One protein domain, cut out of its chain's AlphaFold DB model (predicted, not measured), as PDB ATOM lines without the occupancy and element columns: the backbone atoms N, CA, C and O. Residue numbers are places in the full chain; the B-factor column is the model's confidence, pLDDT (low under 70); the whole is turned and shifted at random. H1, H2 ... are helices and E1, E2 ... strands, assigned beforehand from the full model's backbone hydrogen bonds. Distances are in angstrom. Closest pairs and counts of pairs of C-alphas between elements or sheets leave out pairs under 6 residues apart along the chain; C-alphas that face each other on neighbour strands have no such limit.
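Overview. This is residues 168 to 248, 264 to 279, 292 to 345 and 562 to 619 of the 637 residues of an uncharacterized protein of Pestalotiopsis fici (strain W106-1 / CGMCC3.15140) (UniProt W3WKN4). A twisted antiparallel sheet of four strands, E1 to E4, has helices H1 and H3 packed over one face, two layers in all, and H3 also reaches a small antiparallel sheet of E5 and E6. From H3 the short helices H4 and H5 lead on, away from the four-stranded sheet, to H6, whose last residues come back near H2 and the end of E1. The 209 printed residues hold six named helices and six named strands, in the order H1 E1 E2 E3 E4 E5 H2 E6 H3 H4 H5 H6; the class is mixed, helices and strands. The whole is compact, with a radius of gyration of the C-alphas of 19.0 A and spans of 59 by 48 by 37 A.

Along the chain. H1, residues 168 to 184, begins with C-alpha 168 at (-41.697, 30.184, -30.557) and is 24.4 A long. E1, residues 192 to 206, 32.8 A, bends by 89 degrees at residue 196; E2, residues 229 to 244, 34.4 A, bends by 82 degrees at residue 235. E3 is residues 265 to 274, 28.0 A, and E4 residues 299 to 306, 20.6 A. E5, residues 310 to 317, H2, residues 318 to 321, and E6, residues 334 to 340, follow. H3, residues 562 to 577, is 22.7 A long; H4 is residues 586 to 593 and H5 residues 597 to 600. H6, residues 605 to 618, 19.6 A, ends with C-alpha 618 at (-56.634, 2.499, -32.661).

Arrangement. The sheet runs E1 E2 E3 E4. E1 and E2 form a hairpin, with N 200 and O 236 within hydrogen-bond range at 2.9 A; between the antiparallel neighbours E2 and E3, N 239 and O 270 are within hydrogen-bond range at 2.9 A, and between the antiparallel neighbours E3 and E4, N 271 and O 303 are within hydrogen-bond range at 2.8 A. H1, at a height of 9.1 A, and H3, at 9.4 A, are on the same face. They touch at Ala 173 and Leu 567, C-alphas 5.2 A apart, at a steep tilt of 49 degrees, the same way. H2 only grazes the sheet. E5 and E6 are antiparallel, with N 337 and O 314 2.8 A apart. H3, with residues 566 to 573 alone, touches H4; the closest C-alphas, of Arg 569 and Leu 593, are 6.4 A apart. H6 and H3 are apart. Every O i to N i+4 pair is within hydrogen-bond range in H1, H4 and H6, and 11 of 12 in H3; H2 and H5 are too short for one.

Size, cuts and confidence. The C-alphas farthest apart, of Leu 186 and Gly 223, are 59.7 A apart. Cuts leave gaps of 14.2 A from C-alpha 248 to 264, 17.7 A from 279 to 292 and 26.9 A from 345 to 562. The links E1 to E2 and H2 to E6 are long. Mean pLDDT of the printed part is 78.5; 54 residues are under 70, among them 208 to 226, 322 to 332 and 595 to 608.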
ATOM      1  N   SER A 168     -42.475  30.174 -31.805       83.06
ATOM      2  CA  SER A 168     -41.697  30.184 -30.557       83.06
ATOM      3  C   SER A 168     -41.121  28.801 -30.229       83.06
ATOM      4  O   SER A 168     -39.962  28.696 -29.825       83.06
ATOM      5  N   ARG A 169     -41.889  27.724 -30.461       86.88
ATOM      6  CA  ARG A 169     -41.410  26.342 -30.281       86.88
ATOM      7  C   ARG A 169     -40.386  25.952 -31.339       86.88
ATOM      8  O   ARG A 169     -39.377  25.357 -30.980       86.88
ATOM      9  N   LEU A 170     -40.589  26.362 -32.593       89.69
ATOM     10  CA  LEU A 170     -39.605  26.152 -33.656       89.69
ATOM     11  C   LEU A 170     -38.263  26.827 -33.332       89.69
ATOM     12  O   LEU A 170     -37.221  26.191 -33.452       89.69
ATOM     13  N   LEU A 171     -38.272  28.082 -32.865       89.81
ATOM     14  CA  LEU A 171     -37.047  28.789 -32.464       89.81
ATOM     15  C   LEU A 171     -36.357  28.135 -31.254       89.81
ATOM     16  O   LEU A 171     -35.132  28.032 -31.238       89.81
ATOM     17  N   GLN A 172     -37.122  27.659 -30.265       89.00
ATOM     18  CA  GLN A 172     -36.581  26.896 -29.131       89.00
ATOM     19  C   GLN A 172     -35.919  25.592 -29.602       89.00
ATOM     20  O   GLN A 172     -34.780  25.320 -29.230       89.00
ATOM     21  N   ALA A 173     -36.599  24.813 -30.447       91.31
ATOM     22  CA  ALA A 173     -36.080  23.556 -30.980       91.31
ATOM     23  C   ALA A 173     -34.831  23.775 -31.852       91.31
ATOM     24  O   ALA A 173     -33.803  23.150 -31.613       91.31
ATOM     25  N   SER A 174     -34.881  24.731 -32.787       92.75
ATOM     26  CA  SER A 174     -33.754  25.128 -33.644       92.75
ATOM     27  C   SER A 174     -32.518  25.525 -32.831       92.75
ATOM     28  O   SER A 174     -31.408  25.086 -33.138       92.75
ATOM     29  N   MET A 175     -32.696  26.289 -31.745       90.88
ATOM     30  CA  MET A 175     -31.596  26.632 -30.844       90.88
ATOM     31  C   MET A 175     -30.984  25.387 -30.189       90.88
ATOM     32  O   MET A 175     -29.767  25.230 -30.233       90.88
ATOM     33  N   LEU A 176     -31.795  24.511 -29.589       90.75
ATOM     34  CA  LEU A 176     -31.311  23.313 -28.888       90.75
ATOM     35  C   LEU A 176     -30.589  22.346 -29.836       90.75
ATOM     36  O   LEU A 176     -29.531  21.816 -29.497       90.75
ATOM     37  N   VAL A 177     -31.117  22.186 -31.048       92.38
ATOM     38  CA  VAL A 177     -30.485  21.419 -32.122       92.38
ATOM     39  C   VAL A 177     -29.135  22.031 -32.503       92.38
ATOM     40  O   VAL A 177     -28.124  21.346 -32.417       92.38
ATOM     41  N   ASN A 178     -29.064  23.331 -32.809       91.44
ATOM     42  CA  ASN A 178     -27.812  24.012 -33.176       91.44
ATOM     43  C   ASN A 178     -26.745  23.966 -32.052       91.44
ATOM     44  O   ASN A 178     -25.550  23.785 -32.306       91.44
ATOM     45  N   VAL A 179     -27.177  24.055 -30.788       89.25
ATOM     46  CA  VAL A 179     -26.326  23.853 -29.599       89.25
ATOM     47  C   VAL A 179     -25.715  22.447 -29.588       89.25
ATOM     48  O   VAL A 179     -24.523  22.306 -29.296       89.25
ATOM     49  N   SER A 180     -26.497  21.415 -29.924       87.31
ATOM     50  CA  SER A 180     -26.007  20.035 -30.037       87.31
ATOM     51  C   SER A 180     -25.136  19.816 -31.280       87.31
ATOM     52  O   SER A 180     -24.085  19.193 -31.163       87.31
ATOM     53  N   ASP A 181     -25.482  20.410 -32.427       89.56
ATOM     54  CA  ASP A 181     -24.710  20.347 -33.676       89.56
ATOM     55  C   ASP A 181     -23.294  20.893 -33.465       89.56
ATOM     56  O   ASP A 181     -22.304  20.249 -33.813       89.56
ATOM     57  N   SER A 182     -23.195  22.054 -32.812       88.88
ATOM     58  CA  SER A 182     -21.923  22.694 -32.466       88.88
ATOM     59  C   SER A 182     -21.049  21.819 -31.560       88.88
ATOM     60  O   SER A 182     -19.826  21.869 -31.657       88.88
ATOM     61  N   GLN A 183     -21.653  21.015 -30.678       85.25
ATOM     62  CA  GLN A 183     -20.930  20.123 -29.767       85.25
ATOM     63  C   GLN A 183     -20.570  18.784 -30.419       85.25
ATOM     64  O   GLN A 183     -19.474  18.282 -30.191       85.25
ATOM     65  N   PHE A 184     -21.434  18.243 -31.278       88.00
ATOM     66  CA  PHE A 184     -21.164  17.030 -32.049       88.00
ATOM     67  C   PHE A 184     -20.034  17.240 -33.072       88.00
ATOM     68  O   PHE A 184     -19.216  16.356 -33.285       88.00
ATOM     69  N   VAL A 185     -19.901  18.444 -33.643       86.81
ATOM     70  CA  VAL A 185     -18.744  18.808 -34.486       86.81
ATOM     71  C   VAL A 185     -17.421  18.844 -33.695       86.81
ATOM     72  O   VAL A 185     -16.358  18.647 -34.282       86.81
ATOM     73  N   LEU A 186     -17.460  19.077 -32.376       87.25
ATOM     74  CA  LEU A 186     -16.268  19.062 -31.515       87.25
ATOM     75  C   LEU A 186     -15.869  17.647 -31.069       87.25
ATOM     76  O   LEU A 186     -14.676  17.388 -30.922       87.25
ATOM     77  N   ASP A 187     -16.838  16.752 -30.858       84.69
ATOM     78  CA  ASP A 187     -16.611  15.342 -30.513       84.69
ATOM     79  C   ASP A 187     -17.595  14.429 -31.274       84.69
ATOM     80  O   ASP A 187     -18.641  14.053 -30.738       84.69
ATOM     81  N   PRO A 188     -17.293  14.082 -32.542       83.44
ATOM     82  CA  PRO A 188     -18.206  13.333 -33.408       83.44
ATOM     83  C   PRO A 188     -18.252  11.831 -33.099       83.44
ATOM     84  O   PRO A 188     -18.987  11.101 -33.756       83.44
ATOM     85  N   PHE A 189     -17.462  11.347 -32.136       83.00
ATOM     86  CA  PHE A 189     -17.375   9.926 -31.781       83.00
ATOM     87  C   PHE A 189     -18.230   9.553 -30.566       83.00
ATOM     88  O   PHE A 189     -18.206   8.401 -30.135       83.00
ATOM     89  N   ARG A 190     -18.973  10.507 -29.992       85.81
ATOM     90  CA  ARG A 190     -19.808  10.286 -28.807       85.81
ATOM     91  C   ARG A 190     -21.269  10.667 -29.055       85.81
ATOM     92  O   ARG A 190     -21.523  11.697 -29.679       85.81
ATOM     93  N   PRO A 191     -22.231   9.904 -28.505       88.44
ATOM     94  CA  PRO A 191     -23.618  10.335 -28.413       88.44
ATOM     95  C   PRO A 191     -23.745  11.705 -27.731       88.44
ATOM     96  O   PRO A 191     -23.177  11.940 -26.662       88.44
ATOM     97  N   MET A 192     -24.518  12.606 -28.333       89.75
ATOM     98  CA  MET A 192     -24.768  13.957 -27.827       89.75
ATOM     99  C   MET A 192     -26.260  14.142 -27.548       89.75
ATOM    100  O   MET A 192     -27.073  14.068 -28.467       89.75
ATOM    101  N   GLN A 193     -26.626  14.409 -26.291       91.44
ATOM    102  CA  GLN A 193     -28.007  14.737 -25.927       91.44
ATOM    103  C   GLN A 193     -28.431  16.070 -26.562       91.44
ATOM    104  O   GLN A 193     -27.689  17.055 -26.513       91.44
ATOM    105  N   ILE A 194     -29.648  16.109 -27.098       91.00
ATOM    106  CA  ILE A 194     -30.286  17.279 -27.698       91.00
ATOM    107  C   ILE A 194     -31.468  17.695 -26.836       91.00
ATOM    108  O   ILE A 194     -32.428  16.945 -26.670       91.00
ATOM    109  N   GLY A 195     -31.444  18.935 -26.357       87.88
ATOM    110  CA  GLY A 195     -32.553  19.455 -25.571       87.88
ATOM    111  C   GLY A 195     -32.643  18.872 -24.152       87.88
ATOM    112  O   GLY A 195     -31.737  18.168 -23.702       87.88
ATOM    113  N   PRO A 196     -33.705  19.247 -23.420       88.56
ATOM    114  CA  PRO A 196     -33.916  18.830 -22.038       88.56
ATOM    115  C   PRO A 196     -34.352  17.369 -21.939       88.56
ATOM    116  O   PRO A 196     -34.944  16.821 -22.868       88.56
ATOM    117  N   ASP A 197     -34.184  16.802 -20.752       89.19
ATOM    118  CA  ASP A 197     -34.966  15.652 -20.299       89.19
ATOM    119  C   ASP A 197     -36.476  15.975 -20.292       89.19
ATOM    120  O   ASP A 197     -36.915  16.957 -19.687       89.19
ATOM    121  N   PHE A 198     -37.290  15.129 -20.928       91.06
ATOM    122  CA  PHE A 198     -38.752  15.194 -20.870       91.06
ATOM    123  C   PHE A 198     -39.282  14.109 -19.925       91.06
ATOM    124  O   PHE A 198     -39.059  12.926 -20.168       91.06
ATOM    125  N   THR A 199     -40.007  14.494 -18.870       91.62
ATOM    126  CA  THR A 199     -40.694  13.539 -17.983       91.62
ATOM    127  C   THR A 199     -42.103  13.275 -18.506       91.62
ATOM    128  O   THR A 199     -42.933  14.187 -18.508       91.62
ATOM    129  N   LEU A 200     -42.357  12.060 -18.987       92.12
ATOM    130  CA  LEU A 200     -43.564  11.678 -19.725       92.12
ATOM    131  C   LEU A 200     -44.112  10.332 -19.228       92.12
ATOM    132  O   LEU A 200     -43.345   9.517 -18.727       92.12
ATOM    133  N   SER A 201     -45.401  10.070 -19.420       91.38
ATOM    134  CA  SER A 201     -46.003   8.739 -19.234       91.38
ATOM    135  C   SER A 201     -46.099   8.035 -20.592       91.38
ATOM    136  O   SER A 201     -46.444   8.681 -21.588       91.38
ATOM    137  N   LEU A 202     -45.804   6.731 -20.659       92.06
ATOM    138  CA  LEU A 202     -45.872   5.942 -21.896       92.06
ATOM    139  C   LEU A 202     -47.057   4.974 -21.877       92.06
ATOM    140  O   LEU A 202     -47.117   4.066 -21.045       92.06
ATOM    141  N   TYR A 203     -47.921   5.094 -22.882       90.81
ATOM    142  CA  TYR A 203     -48.977   4.132 -23.176       90.81
ATOM    143  C   TYR A 203     -48.708   3.420 -24.504       90.81
ATOM    144  O   TYR A 203     -48.206   4.022 -25.456       90.81
ATOM    145  N   MET A 204     -49.077   2.143 -24.586       89.56
ATOM    146  CA  MET A 204     -48.967   1.338 -25.808       89.56
ATOM    147  C   MET A 204     -50.227   0.507 -26.035       89.56
ATOM    148  O   MET A 204     -50.958   0.179 -25.096       89.56
ATOM    149  N   LEU A 205     -50.473   0.144 -27.291       84.44
ATOM    150  CA  LEU A 205     -51.579  -0.732 -27.661       84.44
ATOM    151  C   LEU A 205     -51.258  -2.185 -27.266       84.44
ATOM    152  O   LEU A 205     -50.202  -2.720 -27.605       84.44
ATOM    153  N   PHE A 206     -52.172  -2.850 -26.562       81.31
ATOM    154  CA  PHE A 206     -52.004  -4.251 -26.169       81.31
ATOM    155  C   PHE A 206     -52.311  -5.188 -27.351       81.31
ATOM    156  O   PHE A 206     -53.366  -5.066 -27.975       81.31
ATOM    157  N   ARG A 207     -51.442  -6.161 -27.670       71.06
ATOM    158  CA  ARG A 207     -51.687  -7.113 -28.779       71.06
ATOM    159  C   ARG A 207     -52.551  -8.306 -28.371       71.06
ATOM    160  O   ARG A 207     -53.330  -8.797 -29.181       71.06
ATOM    161  N   GLY A 208     -52.475  -8.758 -27.118       60.28
ATOM    162  CA  GLY A 208     -53.155  -9.976 -26.640       60.28
ATOM    163  C   GLY A 208     -54.692  -9.914 -26.566       60.28
ATOM    164  O   GLY A 208     -55.324 -10.898 -26.186       60.28
ATOM    165  N   HIS A 209     -55.309  -8.776 -26.897       56.62
ATOM    166  CA  HIS A 209     -56.766  -8.632 -27.011       56.62
ATOM    167  C   HIS A 209     -57.273  -8.662 -28.459       56.62
ATOM    168  O   HIS A 209     -58.491  -8.662 -28.668       56.62
ATOM    169  N   ALA A 210     -56.365  -8.780 -29.432       52.81
ATOM    170  CA  ALA A 210     -56.708  -9.020 -30.822       52.81
ATOM    171  C   ALA A 210     -57.365 -10.391 -31.029       52.81
ATOM    172  O   ALA A 210     -56.940 -11.395 -30.450       52.81
ATOM    173  N   SER A 211     -58.401 -10.455 -31.873       47.47
ATOM    174  CA  SER A 211     -59.095 -11.719 -32.134       47.47
ATOM    175  C   SER A 211     -58.292 -12.592 -33.098       47.47
ATOM    176  O   SER A 211     -58.284 -12.376 -34.312       47.47
ATOM    177  N   ALA A 212     -57.636 -13.620 -32.557       48.50
ATOM    178  CA  ALA A 212     -56.825 -14.558 -33.333       48.50
ATOM    179  C   ALA A 212     -57.627 -15.375 -34.371       48.50
ATOM    180  O   ALA A 212     -57.031 -15.968 -35.263       48.50
ATOM    181  N   GLU A 213     -58.961 -15.412 -34.276       46.59
ATOM    182  CA  GLU A 213     -59.811 -16.315 -35.066       46.59
ATOM    183  C   GLU A 213     -59.984 -15.888 -36.541       46.59
ATOM    184  O   GLU A 213     -60.201 -16.744 -37.393       46.59
ATOM    185  N   ASN A 214     -59.809 -14.594 -36.858       40.59
ATOM    186  CA  ASN A 214     -59.944 -14.044 -38.222       40.59
ATOM    187  C   ASN A 214     -58.670 -13.363 -38.771       40.59
ATOM    188  O   ASN A 214     -58.671 -12.895 -39.908       40.59
ATOM    189  N   GLY A 215     -57.605 -13.219 -37.972       46.94
ATOM    190  CA  GLY A 215     -56.491 -12.312 -38.305       46.94
ATOM    191  C   GLY A 215     -56.875 -10.822 -38.259       46.94
ATOM    192  O   GLY A 215     -56.170  -9.968 -38.795       46.94
ATOM    193  N   GLU A 216     -58.002 -10.494 -37.622       50.81
ATOM    194  CA  GLU A 216     -58.527  -9.135 -37.502       50.81
ATOM    195  C   GLU A 216     -58.231  -8.584 -36.108       50.81
ATOM    196  O   GLU A 216     -58.782  -9.043 -35.108       50.81
ATOM    197  N   ALA A 217     -57.334  -7.596 -36.050       50.25
ATOM    198  CA  ALA A 217     -56.799  -7.108 -34.784       50.25
ATOM    199  C   ALA A 217     -57.869  -6.480 -33.878       50.25
ATOM    200  O   ALA A 217     -57.932  -6.802 -32.703       50.25
ATOM    201  N   TYR A 218     -58.726  -5.616 -34.419       56.38
ATOM    202  CA  TYR A 218     -59.741  -4.874 -33.668       56.38
ATOM    203  C   TYR A 218     -60.923  -4.533 -34.581       56.38
ATOM    204  O   TYR A 218     -60.832  -4.712 -35.798       56.38
ATOM    205  N   GLY A 219     -62.039  -4.077 -34.009       51.22
ATOM    206  CA  GLY A 219     -63.274  -3.836 -34.754       51.22
ATOM    207  C   GLY A 219     -64.021  -2.574 -34.325       51.22
ATOM    208  O   GLY A 219     -63.968  -2.173 -33.164       51.22
ATOM    209  N   ILE A 220     -64.696  -1.941 -35.289       52.50
ATOM    210  CA  ILE A 220     -65.391  -0.648 -35.133       52.50
ATOM    211  C   ILE A 220     -66.913  -0.853 -34.962       52.50
ATOM    212  O   ILE A 220     -67.615   0.051 -34.513       52.50
ATOM    213  N   GLU A 221     -67.445  -2.031 -35.309       53.00
ATOM    214  CA  GLU A 221     -68.890  -2.290 -35.307       53.00
ATOM    215  C   GLU A 221     -69.452  -2.607 -33.910       53.00
ATOM    216  O   GLU A 221     -68.760  -3.108 -33.020       53.00
ATOM    217  N   GLU A 222     -70.748  -2.348 -33.726       42.53
ATOM    218  CA  GLU A 222     -71.463  -2.562 -32.468       42.53
ATOM    219  C   GLU A 222     -71.528  -4.062 -32.113       42.53
ATOM    220  O   GLU A 222     -72.293  -4.833 -32.691       42.53
ATOM    221  N   GLY A 223     -70.677  -4.480 -31.170       52.19
ATOM    222  CA  GLY A 223     -70.485  -5.880 -30.763       52.19
ATOM    223  C   GLY A 223     -69.064  -6.418 -30.980       52.19
ATOM    224  O   GLY A 223     -68.727  -7.470 -30.436       52.19
ATOM    225  N   GLN A 224     -68.210  -5.699 -31.714       58.91
ATOM    226  CA  GLN A 224     -66.785  -6.018 -31.846       58.91
ATOM    227  C   GLN A 224     -65.975  -5.424 -30.676       58.91
ATOM    228  O   GLN A 224     -66.408  -4.489 -29.998       58.91
ATOM    229  N   ARG A 225     -64.797  -5.998 -30.389       63.81
ATOM    230  CA  ARG A 225     -63.947  -5.545 -29.274       63.81
ATOM    231  C   ARG A 225     -63.162  -4.292 -29.661       63.81
ATOM    232  O   ARG A 225     -62.471  -4.286 -30.680       63.81
ATOM    233  N   LYS A 226     -63.237  -3.273 -28.803       66.19
ATOM    234  CA  LYS A 226     -62.445  -2.046 -28.915       66.19
ATOM    235  C   LYS A 226     -60.970  -2.299 -28.560       66.19
ATOM    236  O   LYS A 226     -60.705  -3.144 -27.700       66.19
ATOM    237  N   PRO A 227     -60.030  -1.561 -29.170       71.94
ATOM    238  CA  PRO A 227     -58.626  -1.588 -28.781       71.94
ATOM    239  C   PRO A 227     -58.406  -1.069 -27.363       71.94
ATOM    240  O   PRO A 227     -59.049  -0.119 -26.921       71.94
ATOM    241  N   MET A 228     -57.476  -1.715 -26.666       78.31
ATOM    242  CA  MET A 228     -57.127  -1.438 -25.276       78.31
ATOM    243  C   MET A 228     -55.704  -0.896 -25.214       78.31
ATOM    244  O   MET A 228     -54.752  -1.581 -25.598       78.31
ATOM    245  N   TRP A 229     -55.573   0.326 -24.711       84.88
ATOM    246  CA  TRP A 229     -54.291   0.941 -24.400       84.88
ATOM    247  C   TRP A 229     -53.919   0.658 -22.950       84.88
ATOM    248  O   TRP A 229     -54.765   0.722 -22.060       84.88
ATOM    249  N   GLN A 230     -52.650   0.344 -22.729       86.00
ATOM    250  CA  GLN A 230     -52.088   0.052 -21.420       86.00
ATOM    251  C   GLN A 230     -51.040   1.110 -21.073       86.00
ATOM    252  O   GLN A 230     -50.207   1.444 -21.914       86.00
ATOM    253  N   GLU A 231     -51.068   1.615 -19.837       89.31
ATOM    254  CA  GLU A 231     -49.944   2.347 -19.243       89.31
ATOM    255  C   GLU A 231     -48.786   1.357 -19.053       89.31
ATOM    256  O   GLU A 231     -48.918   0.374 -18.321       89.31
ATOM    257  N   VAL A 232     -47.681   1.574 -19.769       88.50
ATOM    258  CA  VAL A 232     -46.510   0.681 -19.763       88.50
ATOM    259  C   VAL A 232     -45.434   1.215 -18.833       88.50
ATOM    260  O   VAL A 232     -44.837   0.440 -18.098       88.50
ATOM    261  N   ILE A 233     -45.212   2.532 -18.858       90.12
ATOM    262  CA  ILE A 233     -44.264   3.228 -17.988       90.12
ATOM    263  C   ILE A 233     -44.993   4.431 -17.396       90.12
ATOM    264  O   ILE A 233     -45.384   5.334 -18.139       90.12
ATOM    265  N   HIS A 234     -45.161   4.459 -16.071       89.62
ATOM    266  CA  HIS A 234     -45.831   5.574 -15.392       89.62
ATOM    267  C   HIS A 234     -45.000   6.860 -15.461       89.62
ATOM    268  O   HIS A 234     -45.525   7.927 -15.756       89.62
ATOM    269  N   LYS A 235     -43.687   6.746 -15.237       91.81
ATOM    270  CA  LYS A 235     -42.739   7.860 -15.251       91.81
ATOM    271  C   LYS A 235     -41.537   7.497 -16.115       91.81
ATOM    272  O   LYS A 235     -40.668   6.726 -15.715       91.81
ATOM    273  N   ALA A 236     -41.491   8.055 -17.315       92.69
ATOM    274  CA  ALA A 236     -40.397   7.901 -18.258       92.69
ATOM    275  C   ALA A 236     -39.576   9.190 -18.358       92.69
ATOM    276  O   ALA A 236     -40.119  10.289 -18.484       92.69
ATOM    277  N   ARG A 237     -38.252   9.051 -18.373       92.88
ATOM    278  CA  ARG A 237     -37.297  10.089 -18.759       92.88
ATOM    279  C   ARG A 237     -36.948   9.890 -20.228       92.88
ATOM    280  O   ARG A 237     -36.216   8.967 -20.588       92.88
ATOM    281  N   VAL A 238     -37.499  10.757 -21.067       93.38
ATOM    282  CA  VAL A 238     -37.367  10.722 -22.523       93.38
ATOM    283  C   VAL A 238     -36.343  11.759 -22.976       93.38
ATOM    284  O   VAL A 238     -36.415  12.927 -22.590       93.38
ATOM    285  N   ARG A 239     -35.383  11.334 -23.798       93.31
ATOM    286  CA  ARG A 239     -34.283  12.164 -24.310       93.31
ATOM    287  C   ARG A 239     -34.035  11.907 -25.785       93.31
ATOM    288  O   ARG A 239     -34.089  10.772 -26.244       93.31
ATOM    289  N   LEU A 240     -33.687  12.965 -26.508       94.50
ATOM    290  CA  LEU A 240     -33.227  12.880 -27.886       94.50
ATOM    291  C   LEU A 240     -31.694  12.881 -27.909       94.50
ATOM    292  O   LEU A 240     -31.066  13.722 -27.270       94.50
ATOM    293  N   TYR A 241     -31.095  11.965 -28.661       93.00
ATOM    294  CA  TYR A 241     -29.654  11.865 -28.871       93.00
ATOM    295  C   TYR A 241     -29.313  11.971 -30.352       93.00
ATOM    296  O   TYR A 241     -30.018  11.418 -31.192       93.00
ATOM    297  N   ARG A 242     -28.194  12.631 -30.657       92.12
ATOM    298  CA  ARG A 242     -27.467  12.499 -31.922       92.12
ATOM    299  C   ARG A 242     -26.356  11.473 -31.731       92.12
ATOM    300  O   ARG A 242     -25.552  11.629 -30.814       92.12
ATOM    301  N   ILE A 243     -26.305  10.455 -32.581       91.25
ATOM    302  CA  ILE A 243     -25.312   9.375 -32.548       91.25
ATOM    303  C   ILE A 243     -24.510   9.344 -33.860       91.25
ATOM    304  O   ILE A 243     -25.057   9.676 -34.917       91.25
ATOM    305  N   PRO A 244     -23.219   8.965 -33.837       88.00
ATOM    306  CA  PRO A 244     -22.485   8.709 -35.071       88.00
ATOM    307  C   PRO A 244     -23.049   7.485 -35.802       88.00
ATOM    308  O   PRO A 244     -23.471   6.512 -35.176       88.00
ATOM    309  N   THR A 245     -23.048   7.508 -37.137       78.88
ATOM    310  CA  THR A 245     -23.433   6.328 -37.924       78.88
ATOM    311  C   THR A 245     -22.454   5.178 -37.664       78.88
ATOM    312  O   THR A 245     -21.247   5.350 -37.823       78.88
ATOM    313  N   GLY A 246     -22.978   4.004 -37.296       67.38
ATOM    314  CA  GLY A 246     -22.168   2.842 -36.905       67.38
ATOM    315  C   GLY A 246     -21.802   2.790 -35.417       67.38
ATOM    316  O   GLY A 246     -20.927   2.021 -35.040       67.38
ATOM    317  N   PHE A 247     -22.445   3.601 -34.571       66.25
ATOM    318  CA  PHE A 247     -22.371   3.446 -33.118       66.25
ATOM    319  C   PHE A 247     -23.222   2.248 -32.671       66.25
ATOM    320  O   PHE A 247     -24.450   2.319 -32.700       66.25
ATOM    321  N   GLU A 248     -22.574   1.159 -32.256       59.81
ATOM    322  CA  GLU A 248     -23.214   0.056 -31.533       59.81
ATOM    323  C   GLU A 248     -22.926   0.198 -30.031       59.81
ATOM    324  O   GLU A 248     -21.784   0.444 -29.646       59.81
ATOM    325  N   GLY A 264     -21.532  10.484 -41.322       79.44
ATOM    326  CA  GLY A 264     -22.962  10.585 -41.110       79.44
ATOM    327  C   GLY A 264     -23.303  10.564 -39.626       79.44
ATOM    328  O   GLY A 264     -22.480  10.248 -38.759       79.44
ATOM    329  N   TYR A 265     -24.545  10.913 -39.341       89.56
ATOM    330  CA  TYR A 265     -25.114  10.905 -38.004       89.56
ATOM    331  C   TYR A 265     -26.579  10.485 -38.077       89.56
ATOM    332  O   TYR A 265     -27.274  10.794 -39.042       89.56
ATOM    333  N   ALA A 266     -27.039   9.789 -37.048       91.44
ATOM    334  CA  ALA A 266     -28.438   9.423 -36.871       91.44
ATOM    335  C   ALA A 266     -28.953  10.000 -35.550       91.44
ATOM    336  O   ALA A 266     -28.170  10.472 -34.718       91.44
ATOM    337  N   TYR A 267     -30.265   9.972 -35.353       92.88
ATOM    338  CA  TYR A 267     -30.899  10.422 -34.127       92.88
ATOM    339  C   TYR A 267     -31.662   9.272 -33.477       92.88
ATOM    340  O   TYR A 267     -32.214   8.393 -34.139       92.88
ATOM    341  N   GLN A 268     -31.717   9.298 -32.149       93.50
ATOM    342  CA  GLN A 268     -32.358   8.267 -31.344       93.50
ATOM    343  C   GLN A 268     -33.141   8.901 -30.197       93.50
ATOM    344  O   GLN A 268     -32.617   9.730 -29.452       93.50
ATOM    345  N   LEU A 269     -34.398   8.498 -30.043       94.19
ATOM    346  CA  LEU A 269     -35.226   8.791 -28.885       94.19
ATOM    347  C   LEU A 269     -35.008   7.684 -27.848       94.19
ATOM    348  O   LEU A 269     -35.448   6.551 -28.034       94.19
ATOM    349  N   GLN A 270     -34.306   8.010 -26.769       93.56
ATOM    350  CA  GLN A 270     -34.148   7.134 -25.615       93.56
ATOM    351  C   GLN A 270     -35.329   7.339 -24.663       93.56
ATOM    352  O   GLN A 270     -35.652   8.474 -24.303       93.56
ATOM    353  N   ILE A 271     -35.941   6.243 -24.223       93.69
ATOM    354  CA  ILE A 271     -37.001   6.203 -23.215       93.69
ATOM    355  C   ILE A 271     -36.503   5.327 -22.063       93.69
ATOM    356  O   ILE A 271     -36.307   4.125 -22.241       93.69
ATOM    357  N   LEU A 272     -36.296   5.923 -20.886       92.25
ATOM    358  CA  LEU A 272     -35.943   5.192 -19.665       92.25
ATOM    359  C   LEU A 272     -37.073   5.275 -18.644       92.25
ATOM    360  O   LEU A 272     -37.530   6.369 -18.326       92.25
ATOM    361  N   GLU A 273     -37.469   4.143 -18.082       91.31
ATOM    362  CA  GLU A 273     -38.352   4.074 -16.923       91.31
ATOM    363  C   GLU A 273     -37.618   4.471 -15.638       91.31
ATOM    364  O   GLU A 273     -36.546   3.953 -15.317       91.31
ATOM    365  N   ASP A 274     -38.236   5.379 -14.891       90.44
ATOM    366  CA  ASP A 274     -37.796   5.861 -13.591       90.44
ATOM    367  C   ASP A 274     -38.787   5.356 -12.532       90.44
ATOM    368  O   ASP A 274     -39.888   5.887 -12.389       90.44
ATOM    369  N   LEU A 275     -38.389   4.312 -11.797       86.81
ATOM    370  CA  LEU A 275     -39.233   3.646 -10.799       86.81
ATOM    371  C   LEU A 275     -39.373   4.449  -9.490       86.81
ATOM    372  O   LEU A 275     -40.132   4.046  -8.611       86.81
ATOM    373  N   ASP A 276     -38.710   5.607  -9.353       84.00
ATOM    374  CA  ASP A 276     -38.999   6.586  -8.293       84.00
ATOM    375  C   ASP A 276     -40.267   7.404  -8.653       84.00
ATOM    376  O   ASP A 276     -40.285   8.641  -8.611       84.00
ATOM    377  N   ASP A 277     -41.334   6.715  -9.064       82.81
ATOM    378  CA  ASP A 277     -42.612   7.257  -9.550       82.81
ATOM    379  C   ASP A 277     -43.666   7.445  -8.443       82.81
ATOM    380  O   ASP A 277     -44.712   8.046  -8.671       82.81
ATOM    381  N   GLY A 278     -43.376   6.965  -7.230       80.06
ATOM    382  CA  GLY A 278     -44.287   6.992  -6.083       80.06
ATOM    383  C   GLY A 278     -45.194   5.761  -5.968       80.06
ATOM    384  O   GLY A 278     -45.935   5.654  -4.989       80.06
ATOM    385  N   ARG A 279     -45.124   4.814  -6.912       82.62
ATOM    386  CA  ARG A 279     -45.810   3.519  -6.838       82.62
ATOM    387  C   ARG A 279     -44.938   2.493  -6.101       82.62
ATOM    388  O   ARG A 279     -43.737   2.668  -5.910       82.62
ATOM    389  N   SER A 292     -28.912   1.384 -10.749       83.56
ATOM    390  CA  SER A 292     -28.664   2.735 -11.241       83.56
ATOM    391  C   SER A 292     -28.179   2.704 -12.690       83.56
ATOM    392  O   SER A 292     -27.247   1.963 -13.012       83.56
ATOM    393  N   TYR A 293     -28.759   3.533 -13.552       81.62
ATOM    394  CA  TYR A 293     -28.378   3.646 -14.959       81.62
ATOM    395  C   TYR A 293     -28.552   5.090 -15.429       81.62
ATOM    396  O   TYR A 293     -29.583   5.710 -15.177       81.62
ATOM    397  N   ASP A 294     -27.520   5.629 -16.085       76.94
ATOM    398  CA  ASP A 294     -27.529   6.954 -16.721       76.94
ATOM    399  C   ASP A 294     -28.092   8.092 -15.832       76.94
ATOM    400  O   ASP A 294     -28.881   8.941 -16.248       76.94
ATOM    401  N   GLY A 295     -27.721   8.080 -14.549       77.12
ATOM    402  CA  GLY A 295     -28.131   9.076 -13.551       77.12
ATOM    403  C   GLY A 295     -29.474   8.825 -12.850       77.12
ATOM    404  O   GLY A 295     -29.785   9.558 -11.916       77.12
ATOM    405  N   LEU A 296     -30.245   7.801 -13.236       83.56
ATOM    406  CA  LEU A 296     -31.376   7.301 -12.438       83.56
ATOM    407  C   LEU A 296     -30.880   6.321 -11.367       83.56
ATOM    408  O   LEU A 296     -29.945   5.558 -11.619       83.56
ATOM    409  N   SER A 297     -31.520   6.316 -10.194       82.50
ATOM    410  CA  SER A 297     -31.196   5.397  -9.088       82.50
ATOM    411  C   SER A 297     -31.806   4.006  -9.282       82.50
ATOM    412  O   SER A 297     -31.139   3.008  -9.025       82.50
ATOM    413  N   LEU A 298     -33.059   3.959  -9.744       84.12
ATOM    414  CA  LEU A 298     -33.860   2.754  -9.961       84.12
ATOM    415  C   LEU A 298     -34.405   2.776 -11.397       84.12
ATOM    416  O   LEU A 298     -35.519   3.235 -11.649       84.12
ATOM    417  N   ALA A 299     -33.582   2.335 -12.351       85.62
ATOM    418  CA  ALA A 299     -33.914   2.357 -13.774       85.62
ATOM    419  C   ALA A 299     -34.493   1.015 -14.243       85.62
ATOM    420  O   ALA A 299     -33.764   0.014 -14.289       85.62
ATOM    421  N   GLY A 300     -35.773   1.029 -14.621       86.31
ATOM    422  CA  GLY A 300     -36.507  -0.119 -15.157       86.31
ATOM    423  C   GLY A 300     -36.264  -0.330 -16.655       86.31
ATOM    424  O   GLY A 300     -35.112  -0.441 -17.084       86.31
ATOM    425  N   VAL A 301     -37.347  -0.394 -17.438       87.38
ATOM    426  CA  VAL A 301     -37.349  -0.514 -18.908       87.38
ATOM    427  C   VAL A 301     -36.490   0.564 -19.594       87.38
ATOM    428  O   VAL A 301     -36.459   1.726 -19.186       87.38
ATOM    429  N   ARG A 302     -35.779   0.172 -20.658       90.19
ATOM    430  CA  ARG A 302     -34.832   0.988 -21.434       90.19
ATOM    431  C   ARG A 302     -35.053   0.702 -22.915       90.19
ATOM    432  O   ARG A 302     -34.653  -0.348 -23.409       90.19
ATOM    433  N   GLU A 303     -35.704   1.625 -23.611       89.38
ATOM    434  CA  GLU A 303     -35.997   1.522 -25.043       89.38
ATOM    435  C   GLU A 303     -35.234   2.606 -25.815       89.38
ATOM    436  O   GLU A 303     -35.204   3.773 -25.422       89.38
ATOM    437  N   ASN A 304     -34.648   2.210 -26.943       91.06
ATOM    438  CA  ASN A 304     -33.881   3.064 -27.843       91.06
ATOM    439  C   ASN A 304     -34.554   3.058 -29.226       91.06
ATOM    440  O   ASN A 304     -34.550   2.040 -29.914       91.06
ATOM    441  N   ILE A 305     -35.146   4.183 -29.637       90.94
ATOM    442  CA  ILE A 305     -35.950   4.291 -30.866       90.94
ATOM    443  C   ILE A 305     -35.229   5.176 -31.891       90.94
ATOM    444  O   ILE A 305     -35.154   6.386 -31.680       90.94
ATOM    445  N   PRO A 306     -34.732   4.637 -33.018       91.75
ATOM    446  CA  PRO A 306     -34.197   5.454 -34.106       91.75
ATOM    447  C   PRO A 306     -35.261   6.410 -34.665       91.75
ATOM    448  O   PRO A 306     -36.387   5.992 -34.943       91.75
ATOM    449  N   ILE A 307     -34.916   7.683 -34.866       90.69
ATOM    450  CA  ILE A 307     -35.868   8.699 -35.348       90.69
ATOM    451  C   ILE A 307     -36.358   8.390 -36.763       90.69
ATOM    452  O   ILE A 307     -37.538   8.592 -37.039       90.69
ATOM    453  N   GLY A 308     -35.517   7.798 -37.619       84.44
ATOM    454  CA  GLY A 308     -35.927   7.288 -38.930       84.44
ATOM    455  C   GLY A 308     -37.073   6.259 -38.913       84.44
ATOM    456  O   GLY A 308     -37.732   6.097 -39.934       84.44
ATOM    457  N   GLN A 309     -37.367   5.606 -37.775       88.12
ATOM    458  CA  GLN A 309     -38.547   4.733 -37.636       88.12
ATOM    459  C   GLN A 309     -39.852   5.504 -37.393       88.12
ATOM    460  O   GLN A 309     -40.926   4.929 -37.562       88.12
ATOM    461  N   ILE A 310     -39.805   6.766 -36.952       88.69
ATOM    462  CA  ILE A 310     -41.005   7.546 -36.623       88.69
ATOM    463  C   ILE A 310     -41.609   8.084 -37.922       88.69
ATOM    464  O   ILE A 310     -41.200   9.123 -38.436       88.69
ATOM    465  N   SER A 311     -42.607   7.379 -38.455       82.88
ATOM    466  CA  SER A 311     -43.232   7.747 -39.727       82.88
ATOM    467  C   SER A 311     -44.237   8.886 -39.581       82.88
ATOM    468  O   SER A 311     -44.363   9.705 -40.495       82.88
ATOM    469  N   LYS A 312     -44.968   8.955 -38.454       83.00
ATOM    470  CA  LYS A 312     -46.007   9.975 -38.205       83.00
ATOM    471  C   LYS A 312     -46.148  10.345 -36.735       83.00
ATOM    472  O   LYS A 312     -45.878   9.538 -35.848       83.00
ATOM    473  N   MET A 313     -46.642  11.560 -36.509       86.19
ATOM    474  CA  MET A 313     -46.980  12.112 -35.200       86.19
ATOM    475  C   MET A 313     -48.397  12.690 -35.244       86.19
ATOM    476  O   MET A 313     -48.772  13.257 -36.268       86.19
ATOM    477  N   PHE A 314     -49.168  12.543 -34.165       84.00
ATOM    478  CA  PHE A 314     -50.523  13.098 -34.033       84.00
ATOM    479  C   PHE A 314     -50.776  13.585 -32.605       84.00
ATOM    480  O   PHE A 314     -50.173  13.069 -31.662       84.00
ATOM    481  N   TYR A 315     -51.736  14.491 -32.430       84.25
ATOM    482  CA  TYR A 315     -52.284  14.829 -31.115       84.25
ATOM    483  C   TYR A 315     -53.624  14.130 -30.860       84.25
ATOM    484  O   TYR A 315     -54.481  14.047 -31.740       84.25
ATOM    485  N   ALA A 316     -53.813  13.648 -29.634       80.62
ATOM    486  CA  ALA A 316     -55.076  13.108 -29.138       80.62
ATOM    487  C   ALA A 316     -55.193  13.324 -27.620       80.62
ATOM    488  O   ALA A 316     -54.241  13.764 -26.982       80.62
ATOM    489  N   ASP A 317     -56.345  12.994 -27.042       80.50
ATOM    490  CA  ASP A 317     -56.591  13.108 -25.600       80.50
ATOM    491  C   ASP A 317     -56.490  11.740 -24.913       80.50
ATOM    492  O   ASP A 317     -56.967  10.739 -25.462       80.50
ATOM    493  N   VAL A 318     -55.971  11.694 -23.679       74.50
ATOM    494  CA  VAL A 318     -55.888  10.454 -22.874       74.50
ATOM    495  C   VAL A 318     -57.234   9.728 -22.804       74.50
ATOM    496  O   VAL A 318     -57.301   8.535 -23.085       74.50
ATOM    497  N   GLY A 319     -58.331  10.435 -22.502       69.62
ATOM    498  CA  GLY A 319     -59.666   9.825 -22.408       69.62
ATOM    499  C   GLY A 319     -60.130   9.167 -23.716       69.62
ATOM    500  O   GLY A 319     -60.722   8.088 -23.696       69.62
ATOM    501  N   ARG A 320     -59.784   9.761 -24.870       71.62
ATOM    502  CA  ARG A 320     -60.090   9.210 -26.203       71.62
ATOM    503  C   ARG A 320     -59.268   7.955 -26.500       71.62
ATOM    504  O   ARG A 320     -59.799   7.017 -27.085       71.62
ATOM    505  N   ILE A 321     -58.004   7.928 -26.077       74.00
ATOM    506  CA  ILE A 321     -57.091   6.785 -26.226       74.00
ATOM    507  C   ILE A 321     -57.509   5.627 -25.306       74.00
ATOM    508  O   ILE A 321     -57.683   4.501 -25.762       74.00
ATOM    509  N   LEU A 322     -57.749   5.900 -24.021       67.62
ATOM    510  CA  LEU A 322     -58.131   4.893 -23.025       67.62
ATOM    511  C   LEU A 322     -59.594   4.411 -23.154       67.62
ATOM    512  O   LEU A 322     -60.019   3.551 -22.387       67.62
ATOM    513  N   ASN A 323     -60.372   4.941 -24.108       66.12
ATOM    514  CA  ASN A 323     -61.824   4.735 -24.234       66.12
ATOM    515  C   ASN A 323     -62.625   5.104 -22.962       66.12
ATOM    516  O   ASN A 323     -63.720   4.580 -22.738       66.12
ATOM    517  N   ILE A 324     -62.096   6.012 -22.137       62.53
ATOM    518  CA  ILE A 324     -62.760   6.508 -20.931       62.53
ATOM    519  C   ILE A 324     -63.566   7.749 -21.321       62.53
ATOM    520  O   ILE A 324     -63.019   8.824 -21.570       62.53
ATOM    521  N   ASN A 325     -64.889   7.595 -21.367       52.62
ATOM    522  CA  ASN A 325     -65.804   8.720 -21.523       52.62
ATOM    523  C   ASN A 325     -65.787   9.557 -20.234       52.62
ATOM    524  O   ASN A 325     -66.485   9.226 -19.278       52.62
ATOM    525  N   ASN A 326     -65.022  10.649 -20.209       54.06
ATOM    526  CA  ASN A 326     -65.099  11.632 -19.125       54.06
ATOM    527  C   ASN A 326     -66.427  12.399 -19.237       54.06
ATOM    528  O   ASN A 326     -66.524  13.368 -19.989       54.06
ATOM    529  N   GLU A 327     -67.445  11.955 -18.492       50.69
ATOM    530  CA  GLU A 327     -68.816  12.498 -18.532       50.69
ATOM    531  C   GLU A 327     -68.881  14.002 -18.184       50.69
ATOM    532  O   GLU A 327     -69.750  14.709 -18.690       50.69
ATOM    533  N   ASP A 328     -67.909  14.505 -17.413       48.50
ATOM    534  CA  ASP A 328     -67.800  15.910 -16.990       48.50
ATOM    535  C   ASP A 328     -66.903  16.793 -17.888       48.50
ATOM    536  O   ASP A 328     -66.786  17.995 -17.652       48.50
ATOM    537  N   GLY A 329     -66.239  16.235 -18.912       49.44
ATOM    538  CA  GLY A 329     -65.491  16.997 -19.932       49.44
ATOM    539  C   GLY A 329     -64.317  17.876 -19.453       49.44
ATOM    540  O   GLY A 329     -63.799  18.662 -20.242       49.44
ATOM    541  N   ALA A 330     -63.898  17.775 -18.187       41.78
ATOM    542  CA  ALA A 330     -63.015  18.753 -17.535       41.78
ATOM    543  C   ALA A 330     -61.509  18.404 -17.520       41.78
ATOM    544  O   ALA A 330     -60.699  19.252 -17.149       41.78
ATOM    545  N   SER A 331     -61.120  17.185 -17.910       51.69
ATOM    546  CA  SER A 331     -59.734  16.686 -17.834       51.69
ATOM    547  C   SER A 331     -59.331  15.891 -19.084       51.69
ATOM    548  O   SER A 331     -59.267  14.661 -19.092       51.69
ATOM    549  N   SER A 332     -59.073  16.603 -20.181       64.75
ATOM    550  CA  SER A 332     -58.445  16.055 -21.390       64.75
ATOM    551  C   SER A 332     -56.949  16.382 -21.390       64.75
ATOM    552  O   SER A 332     -56.540  17.448 -21.859       64.75
ATOM    553  N   ASN A 333     -56.128  15.476 -20.859       78.50
ATOM    554  CA  ASN A 333     -54.677  15.611 -20.958       78.50
ATOM    555  C   ASN A 333     -54.238  15.337 -22.411       78.50
ATOM    556  O   ASN A 333     -54.652  14.320 -22.983       78.50
ATOM    557  N   PRO A 334     -53.433  16.224 -23.030       84.75
ATOM    558  CA  PRO A 334     -52.973  16.044 -24.399       84.75
ATOM    559  C   PRO A 334     -51.866  14.988 -24.467       84.75
ATOM    560  O   PRO A 334     -50.939  14.975 -23.654       84.75
ATOM    561  N   VAL A 335     -51.937  14.148 -25.492       85.50
ATOM    562  CA  VAL A 335     -51.019  13.044 -25.771       85.50
ATOM    563  C   VAL A 335     -50.426  13.221 -27.161       85.50
ATOM    564  O   VAL A 335     -51.146  13.489 -28.126       85.50
ATOM    565  N   LEU A 336     -49.113  13.025 -27.268       89.06
ATOM    566  CA  LEU A 336     -48.405  12.917 -28.537       89.06
ATOM    567  C   LEU A 336     -48.347  11.439 -28.938       89.06
ATOM    568  O   LEU A 336     -47.666  10.635 -28.302       89.06
ATOM    569  N   LEU A 337     -49.073  11.082 -29.990       89.44
ATOM    570  CA  LEU A 337     -49.052   9.755 -30.595       89.44
ATOM    571  C   LEU A 337     -47.915   9.669 -31.607       89.44
ATOM    572  O   LEU A 337     -47.860  10.475 -32.532       89.44
ATOM    573  N   LEU A 338     -47.056   8.662 -31.472       90.06
ATOM    574  CA  LEU A 338     -46.014   8.323 -32.437       90.06
ATOM    575  C   LEU A 338     -46.394   7.022 -33.151       90.06
ATOM    576  O   LEU A 338     -46.652   6.007 -32.496       90.06
ATOM    577  N   LYS A 339     -46.380   7.038 -34.488       88.88
ATOM    578  CA  LYS A 339     -46.407   5.822 -35.309       88.88
ATOM    579  C   LYS A 339     -44.979   5.442 -35.690       88.88
ATOM    580  O   LYS A 339     -44.267   6.256 -36.281       88.88
ATOM    581  N   ARG A 340     -44.590   4.204 -35.391       88.12
ATOM    582  CA  ARG A 340     -43.320   3.587 -35.786       88.12
ATOM    583  C   ARG A 340     -43.528   2.623 -36.949       88.12
ATOM    584  O   ARG A 340     -44.421   1.779 -36.912       88.12
ATOM    585  N   ASP A 341     -42.647   2.690 -37.936       83.69
ATOM    586  CA  ASP A 341     -42.560   1.720 -39.026       83.69
ATOM    587  C   ASP A 341     -41.407   0.756 -38.703       83.69
ATOM    588  O   ASP A 341     -40.268   0.950 -39.108       83.69
ATOM    589  N   THR A 342     -41.683  -0.281 -37.908       78.31
ATOM    590  CA  THR A 342     -40.638  -1.162 -37.332       78.31
ATOM    591  C   THR A 342     -39.795  -1.932 -38.357       78.31
ATOM    592  O   THR A 342     -38.712  -2.401 -38.022       78.31
ATOM    593  N   SER A 343     -40.256  -2.035 -39.607       67.38
ATOM    594  CA  SER A 343     -39.520  -2.625 -40.731       67.38
ATOM    595  C   SER A 343     -38.692  -1.616 -41.538       67.38
ATOM    596  O   SER A 343     -38.064  -2.010 -42.521       67.38
ATOM    597  N   SER A 344     -38.700  -0.320 -41.198       65.25
ATOM    598  CA  SER A 344     -37.871   0.665 -41.893       65.25
ATOM    599  C   SER A 344     -36.410   0.511 -41.467       65.25
ATOM    600  O   SER A 344     -36.042   0.836 -40.334       65.25
ATOM    601  N   MET A 345     -35.565   0.063 -42.393       55.62
ATOM    602  CA  MET A 345     -34.117   0.219 -42.274       55.62
ATOM    603  C   MET A 345     -33.807   1.717 -42.146       55.62
ATOM    604  O   MET A 345     -34.315   2.513 -42.940       55.62
ATOM    605  N   SER A 562     -45.296  19.840 -27.549       88.25
ATOM    606  CA  SER A 562     -45.026  20.736 -28.693       88.25
ATOM    607  C   SER A 562     -43.550  21.106 -28.905       88.25
ATOM    608  O   SER A 562     -43.163  21.487 -30.004       88.25
ATOM    609  N   LEU A 563     -42.708  21.041 -27.865       89.12
ATOM    610  CA  LEU A 563     -41.263  21.246 -28.014       89.12
ATOM    611  C   LEU A 563     -40.581  19.948 -28.458       89.12
ATOM    612  O   LEU A 563     -39.734  19.996 -29.345       89.12
ATOM    613  N   LEU A 564     -40.969  18.811 -27.868       90.56
ATOM    614  CA  LEU A 564     -40.479  17.490 -28.265       90.56
ATOM    615  C   LEU A 564     -40.802  17.211 -29.736       90.56
ATOM    616  O   LEU A 564     -39.912  16.879 -30.503       90.56
ATOM    617  N   GLU A 565     -42.042  17.435 -30.155       90.75
ATOM    618  CA  GLU A 565     -42.493  17.295 -31.537       90.75
ATOM    619  C   GLU A 565     -41.638  18.121 -32.516       90.75
ATOM    620  O   GLU A 565     -41.160  17.594 -33.518       90.75
ATOM    621  N   MET A 566     -41.380  19.402 -32.218       91.06
ATOM    622  CA  MET A 566     -40.522  20.241 -33.068       91.06
ATOM    623  C   MET A 566     -39.066  19.756 -33.093       91.06
ATOM    624  O   MET A 566     -38.418  19.853 -34.133       91.06
ATOM    625  N   LEU A 567     -38.549  19.205 -31.987       92.56
ATOM    626  CA  LEU A 567     -37.232  18.559 -31.964       92.56
ATOM    627  C   LEU A 567     -37.212  17.292 -32.831       92.56
ATOM    628  O   LEU A 567     -36.280  17.127 -33.609       92.56
ATOM    629  N   LEU A 568     -38.244  16.445 -32.758       92.31
ATOM    630  CA  LEU A 568     -38.374  15.230 -33.574       92.31
ATOM    631  C   LEU A 568     -38.472  15.563 -35.074       92.31
ATOM    632  O   LEU A 568     -37.773  14.944 -35.873       92.31
ATOM    633  N   ARG A 569     -39.267  16.577 -35.460       91.19
ATOM    634  CA  ARG A 569     -39.382  17.049 -36.857       91.19
ATOM    635  C   ARG A 569     -38.071  17.643 -37.394       91.19
ATOM    636  O   ARG A 569     -37.737  17.426 -38.554       91.19
ATOM    637  N   LEU A 570     -37.322  18.392 -36.578       92.56
ATOM    638  CA  LEU A 570     -36.010  18.917 -36.987       92.56
ATOM    639  C   LEU A 570     -34.939  17.817 -37.039       92.56
ATOM    640  O   LEU A 570     -34.108  17.838 -37.941       92.56
ATOM    641  N   ALA A 571     -34.970  16.855 -36.117       92.50
ATOM    642  CA  ALA A 571     -34.057  15.718 -36.104       92.50
ATOM    643  C   ALA A 571     -34.244  14.819 -37.332       92.50
ATOM    644  O   ALA A 571     -33.265  14.524 -38.008       92.50
ATOM    645  N   SER A 572     -35.483  14.451 -37.680       90.44
ATOM    646  CA  SER A 572     -35.751  13.635 -38.875       90.44
ATOM    647  C   SER A 572     -35.357  14.350 -40.171       90.44
ATOM    648  O   SER A 572     -34.798  13.726 -41.072       90.44
ATOM    649  N   LEU A 573     -35.563  15.670 -40.245       90.56
ATOM    650  CA  LEU A 573     -35.098  16.500 -41.355       90.56
ATOM    651  C   LEU A 573     -33.562  16.492 -41.484       90.56
ATOM    652  O   LEU A 573     -33.039  16.326 -42.584       90.56
ATOM    653  N   GLN A 574     -32.833  16.659 -40.376       90.62
ATOM    654  CA  GLN A 574     -31.365  16.625 -40.385       90.62
ATOM    655  C   GLN A 574     -30.799  15.222 -40.631       90.62
ATOM    656  O   GLN A 574     -29.759  15.101 -41.268       90.62
ATOM    657  N   GLU A 575     -31.468  14.166 -40.162       89.62
ATOM    658  CA  GLU A 575     -31.102  12.776 -40.458       89.62
ATOM    659  C   GLU A 575     -31.260  12.467 -41.951       89.62
ATOM    660  O   GLU A 575     -30.399  11.819 -42.541       89.62
ATOM    661  N   PHE A 576     -32.322  12.972 -42.583       87.69
ATOM    662  CA  PHE A 576     -32.573  12.753 -44.005       87.69
ATOM    663  C   PHE A 576     -31.607  13.541 -44.905       87.69
ATOM    664  O   PHE A 576     -30.962  12.962 -45.775       87.69
ATOM    665  N   GLU A 577     -31.467  14.850 -44.679       88.31
ATOM    666  CA  GLU A 577     -30.617  15.719 -45.509       88.31
ATOM    667  C   GLU A 577     -29.124  15.650 -45.132       88.31
ATOM    668  O   GLU A 577     -28.285  16.205 -45.840       88.31
ATOM    669  N   GLN A 578     -28.771  15.043 -43.989       90.62
ATOM    670  CA  GLN A 578     -27.420  15.023 -43.396       90.62
ATOM    671  C   GLN A 578     -26.759  16.417 -43.268       90.62
ATOM    672  O   GLN A 578     -25.556  16.537 -43.020       90.62
ATOM    673  N   THR A 579     -27.539  17.500 -43.313       89.75
ATOM    674  CA  THR A 579     -27.081  18.898 -43.219       89.75
ATOM    675  C   THR A 579     -27.725  19.647 -42.048       89.75
ATOM    676  O   THR A 579     -28.669  19.180 -41.411       89.75
ATOM    677  N   THR A 580     -27.201  20.830 -41.701       90.19
ATOM    678  CA  THR A 580     -27.799  21.623 -40.616       90.19
ATOM    679  C   THR A 580     -29.131  22.211 -41.073       90.19
ATOM    680  O   THR A 580     -29.233  22.734 -42.183       90.19
ATOM    681  N   HIS A 581     -30.143  22.216 -40.201       90.00
ATOM    682  CA  HIS A 581     -31.478  22.742 -40.527       90.00
ATOM    683  C   HIS A 581     -31.489  24.234 -40.922       90.00
ATOM    684  O   HIS A 581     -32.455  24.706 -41.508       90.00
ATOM    685  N   LEU A 582     -30.407  24.969 -40.636       91.50
ATOM    686  CA  LEU A 582     -30.185  26.361 -41.050       91.50
ATOM    687  C   LEU A 582     -29.618  26.510 -42.475       91.50
ATOM    688  O   LEU A 582     -29.549  27.625 -42.987       91.50
ATOM    689  N   SER A 583     -29.165  25.414 -43.089       90.38
ATOM    690  CA  SER A 583     -28.669  25.361 -44.474       90.38
ATOM    691  C   SER A 583     -29.681  24.769 -45.463       90.38
ATOM    692  O   SER A 583     -29.535  24.943 -46.672       90.38
ATOM    693  N   ILE A 584     -30.720  24.111 -44.944       90.19
ATOM    694  CA  ILE A 584     -31.818  23.515 -45.706       90.19
ATOM    695  C   ILE A 584     -32.742  24.631 -46.225       90.19
ATOM    696  O   ILE A 584     -33.058  25.556 -45.475       90.19
ATOM    697  N   PRO A 585     -33.200  24.582 -47.490       88.75
ATOM    698  CA  PRO A 585     -34.045  25.631 -48.048       88.75
ATOM    699  C   PRO A 585     -35.464  25.622 -47.455       88.75
ATOM    700  O   PRO A 585     -36.075  24.566 -47.277       88.75
ATOM    701  N   ASP A 586     -36.031  26.817 -47.257       84.12
ATOM    702  CA  ASP A 586     -37.321  27.061 -46.583       84.12
ATOM    703  C   ASP A 586     -38.495  26.192 -47.066       84.12
ATOM    704  O   ASP A 586     -39.409  25.915 -46.295       84.12
ATOM    705  N   HIS A 587     -38.508  25.763 -48.332       83.31
ATOM    706  CA  HIS A 587     -39.584  24.927 -48.872       83.31
ATOM    707  C   HIS A 587     -39.506  23.467 -48.393       83.31
ATOM    708  O   HIS A 587     -40.549  22.873 -48.132       83.31
ATOM    709  N   VAL A 588     -38.298  22.916 -48.216       84.62
ATOM    710  CA  VAL A 588     -38.087  21.587 -47.610       84.62
ATOM    711  C   VAL A 588     -38.334  21.670 -46.105       84.62
ATOM    712  O   VAL A 588     -39.058  20.845 -45.555       84.62
ATOM    713  N   LEU A 589     -37.836  22.725 -45.451       86.94
ATOM    714  CA  LEU A 589     -38.104  22.972 -44.034       86.94
ATOM    715  C   LEU A 589     -39.613  23.123 -43.762       86.94
ATOM    716  O   LEU A 589     -40.128  22.464 -42.863       86.94
ATOM    717  N   LYS A 590     -40.350  23.919 -44.557       83.75
ATOM    718  CA  LYS A 590     -41.816  24.021 -44.428       83.75
ATOM    719  C   LYS A 590     -42.479  22.663 -44.656       83.75
ATOM    720  O   LYS A 590     -43.388  22.344 -43.905       83.75
ATOM    721  N   PHE A 591     -42.036  21.872 -45.636       81.00
ATOM    722  CA  PHE A 591     -42.587  20.535 -45.874       81.00
ATOM    723  C   PHE A 591     -42.458  19.649 -44.623       81.00
ATOM    724  O   PHE A 591     -43.476  19.224 -44.097       81.00
ATOM    725  N   TYR A 592     -41.261  19.462 -44.062       79.62
ATOM    726  CA  TYR A 592     -41.079  18.637 -42.851       79.62
ATOM    727  C   TYR A 592     -41.778  19.199 -41.594       79.62
ATOM    728  O   TYR A 592     -42.162  18.445 -40.696       79.62
ATOM    729  N   LEU A 593     -41.968  20.519 -41.509       83.19
ATOM    730  CA  LEU A 593     -42.681  21.166 -40.402       83.19
ATOM    731  C   LEU A 593     -44.211  21.188 -40.557       83.19
ATOM    732  O   LEU A 593     -44.903  21.446 -39.573       83.19
ATOM    733  N   ASP A 594     -44.753  20.921 -41.742       75.12
ATOM    734  CA  ASP A 594     -46.196  20.878 -41.987       75.12
ATOM    735  C   ASP A 594     -46.725  19.458 -41.739       75.12
ATOM    736  O   ASP A 594     -46.267  18.482 -42.327       75.12
ATOM    737  N   GLU A 595     -47.706  19.320 -40.848       59.53
ATOM    738  CA  GLU A 595     -48.383  18.044 -40.552       59.53
ATOM    739  C   GLU A 595     -49.000  17.408 -41.815       59.53
ATOM    740  O   GLU A 595     -49.035  16.184 -41.961       59.53
ATOM    741  N   SER A 596     -49.353  18.242 -42.798       49.47
ATOM    742  CA  SER A 596     -49.851  17.839 -44.116       49.47
ATOM    743  C   SER A 596     -48.845  17.010 -44.932       49.47
ATOM    744  O   SER A 596     -49.249  16.211 -45.782       49.47
ATOM    745  N   ALA A 597     -47.535  17.160 -44.705       44.88
ATOM    746  CA  ALA A 597     -46.514  16.425 -45.455       44.88
ATOM    747  C   ALA A 597     -46.518  14.922 -45.135       44.88
ATOM    748  O   ALA A 597     -46.371  14.104 -46.045       44.88
ATOM    749  N   SER A 598     -46.825  14.546 -43.888       45.84
ATOM    750  CA  SER A 598     -47.031  13.150 -43.461       45.84
ATOM    751  C   SER A 598     -48.292  12.496 -44.060       45.84
ATOM    752  O   SER A 598     -48.497  11.281 -43.934       45.84
ATOM    753  N   GLU A 599     -49.140  13.265 -44.753       47.19
ATOM    754  CA  GLU A 599     -50.213  12.748 -45.610       47.19
ATOM    755  C   GLU A 599     -49.858  12.720 -47.107       47.19
ATOM    756  O   GLU A 599     -50.553  12.053 -47.878       47.19
ATOM    757  N   SER A 600     -48.812  13.434 -47.537       44.53
ATOM    758  CA  SER A 600     -48.581  13.777 -48.948       44.53
ATOM    759  C   SER A 600     -48.177  12.586 -49.829       44.53
ATOM    760  O   SER A 600     -48.466  12.586 -51.023       44.53
ATOM    761  N   GLY A 601     -47.576  11.540 -49.250       46.47
ATOM    762  CA  GLY A 601     -47.164  10.336 -49.987       46.47
ATOM    763  C   GLY A 601     -48.291   9.348 -50.321       46.47
ATOM    764  O   GLY A 601     -48.129   8.534 -51.221       46.47
ATOM    765  N   LEU A 602     -49.437   9.402 -49.628       49.62
ATOM    766  CA  LEU A 602     -50.525   8.422 -49.782       49.62
ATOM    767  C   LEU A 602     -51.690   9.043 -50.555       49.62
ATOM    768  O   LEU A 602     -52.400   9.926 -50.059       49.62
ATOM    769  N   HIS A 603     -51.934   8.575 -51.778       45.81
ATOM    770  CA  HIS A 603     -52.963   9.145 -52.646       45.81
ATOM    771  C   HIS A 603     -54.222   8.276 -52.743       45.81
ATOM    772  O   HIS A 603     -54.193   7.062 -52.921       45.81
ATOM    773  N   GLY A 604     -55.386   8.932 -52.667       64.69
ATOM    774  CA  GLY A 604     -56.679   8.304 -52.943       64.69
ATOM    775  C   GLY A 604     -56.933   7.056 -52.093       64.69
ATOM    776  O   GLY A 604     -57.093   7.160 -50.880       64.69
ATOM    777  N   LYS A 605     -57.001   5.886 -52.738       60.88
ATOM    778  CA  LYS A 605     -57.375   4.611 -52.107       60.88
ATOM    779  C   LYS A 605     -56.458   4.235 -50.937       60.88
ATOM    780  O   LYS A 605     -56.957   3.734 -49.939       60.88
ATOM    781  N   GLU A 606     -55.162   4.511 -51.035       61.81
ATOM    782  CA  GLU A 606     -54.171   4.141 -50.014       61.81
ATOM    783  C   GLU A 606     -54.337   4.958 -48.734       61.81
ATOM    784  O   GLU A 606     -54.333   4.399 -47.644       61.81
ATOM    785  N   ARG A 607     -54.610   6.264 -48.852       65.12
ATOM    786  CA  ARG A 607     -54.947   7.122 -47.704       65.12
ATOM    787  C   ARG A 607     -56.216   6.650 -46.997       65.12
ATOM    788  O   ARG A 607     -56.274   6.691 -45.775       65.12
ATOM    789  N   TRP A 608     -57.226   6.198 -47.743       61.75
ATOM    790  CA  TRP A 608     -58.462   5.664 -47.159       61.75
ATOM    791  C   TRP A 608     -58.251   4.284 -46.525       61.75
ATOM    792  O   TRP A 608     -58.801   4.032 -45.460       61.75
ATOM    793  N   ALA A 609     -57.432   3.421 -47.134       70.69
ATOM    794  CA  ALA A 609     -57.051   2.133 -46.560       70.69
ATOM    795  C   ALA A 609     -56.249   2.315 -45.264       70.69
ATOM    796  O   ALA A 609     -56.630   1.752 -44.245       70.69
ATOM    797  N   ALA A 610     -55.227   3.177 -45.271       70.62
ATOM    798  CA  ALA A 610     -54.435   3.509 -44.091       70.62
ATOM    799  C   ALA A 610     -55.306   4.096 -42.971       70.62
ATOM    800  O   ALA A 610     -55.222   3.628 -41.844       70.62
ATOM    801  N   ARG A 611     -56.196   5.055 -43.274       72.88
ATOM    802  CA  ARG A 611     -57.143   5.629 -42.297       72.88
ATOM    803  C   ARG A 611     -58.110   4.597 -41.721       72.88
ATOM    804  O   ARG A 611     -58.352   4.587 -40.519       72.88
ATOM    805  N   ALA A 612     -58.653   3.714 -42.560       66.69
ATOM    806  CA  ALA A 612     -59.529   2.636 -42.110       66.69
ATOM    807  C   ALA A 612     -58.770   1.617 -41.246       66.69
ATOM    808  O   ALA A 612     -59.288   1.191 -40.217       66.69
ATOM    809  N   GLU A 613     -57.533   1.267 -41.611       74.12
ATOM    810  CA  GLU A 613     -56.681   0.373 -40.827       74.12
ATOM    811  C   GLU A 613     -56.285   0.996 -39.485       74.12
ATOM    812  O   GLU A 613     -56.404   0.326 -38.463       74.12
ATOM    813  N   THR A 614     -55.883   2.273 -39.449       73.94
ATOM    814  CA  THR A 614     -55.560   2.955 -38.188       73.94
ATOM    815  C   THR A 614     -56.795   3.153 -37.331       73.94
ATOM    816  O   THR A 614     -56.743   2.843 -36.152       73.94
ATOM    817  N   SER A 615     -57.929   3.569 -37.900       70.94
ATOM    818  CA  SER A 615     -59.191   3.668 -37.156       70.94
ATOM    819  C   SER A 615     -59.601   2.314 -36.567       70.94
ATOM    820  O   SER A 615     -60.030   2.237 -35.417       70.94
ATOM    821  N   ARG A 616     -59.354   1.220 -37.303       70.12
ATOM    822  CA  ARG A 616     -59.569  -0.147 -36.824       70.12
ATOM    823  C   ARG A 616     -58.594  -0.528 -35.704       70.12
ATOM    824  O   ARG A 616     -59.058  -0.985 -34.669       70.12
ATOM    825  N   LYS A 617     -57.279  -0.326 -35.878       71.69
ATOM    826  CA  LYS A 617     -56.231  -0.640 -34.881       71.69
ATOM    827  C   LYS A 617     -56.353   0.199 -33.597       71.69
ATOM    828  O   LYS A 617     -56.125  -0.325 -32.516       71.69
ATOM    829  N   MET A 618     -56.708   1.479 -33.722       68.50
ATOM    830  CA  MET A 618     -56.634   2.499 -32.661       68.50
ATOM    831  C   MET A 618     -57.984   2.793 -31.995       68.50
ATOM    832  O   MET A 618     -58.016   3.347 -30.900       68.50
ATOM    833  N   GLY A 619     -59.101   2.449 -32.647       63.94
ATOM    834  CA  GLY A 619     -60.469   2.702 -32.171       63.94
ATOM    835  C   GLY A 619     -61.007   4.087 -32.543       63.94
ATOM    836  O   GLY A 619     -62.185   4.371 -32.336       63.94
TER     837      GLY A 619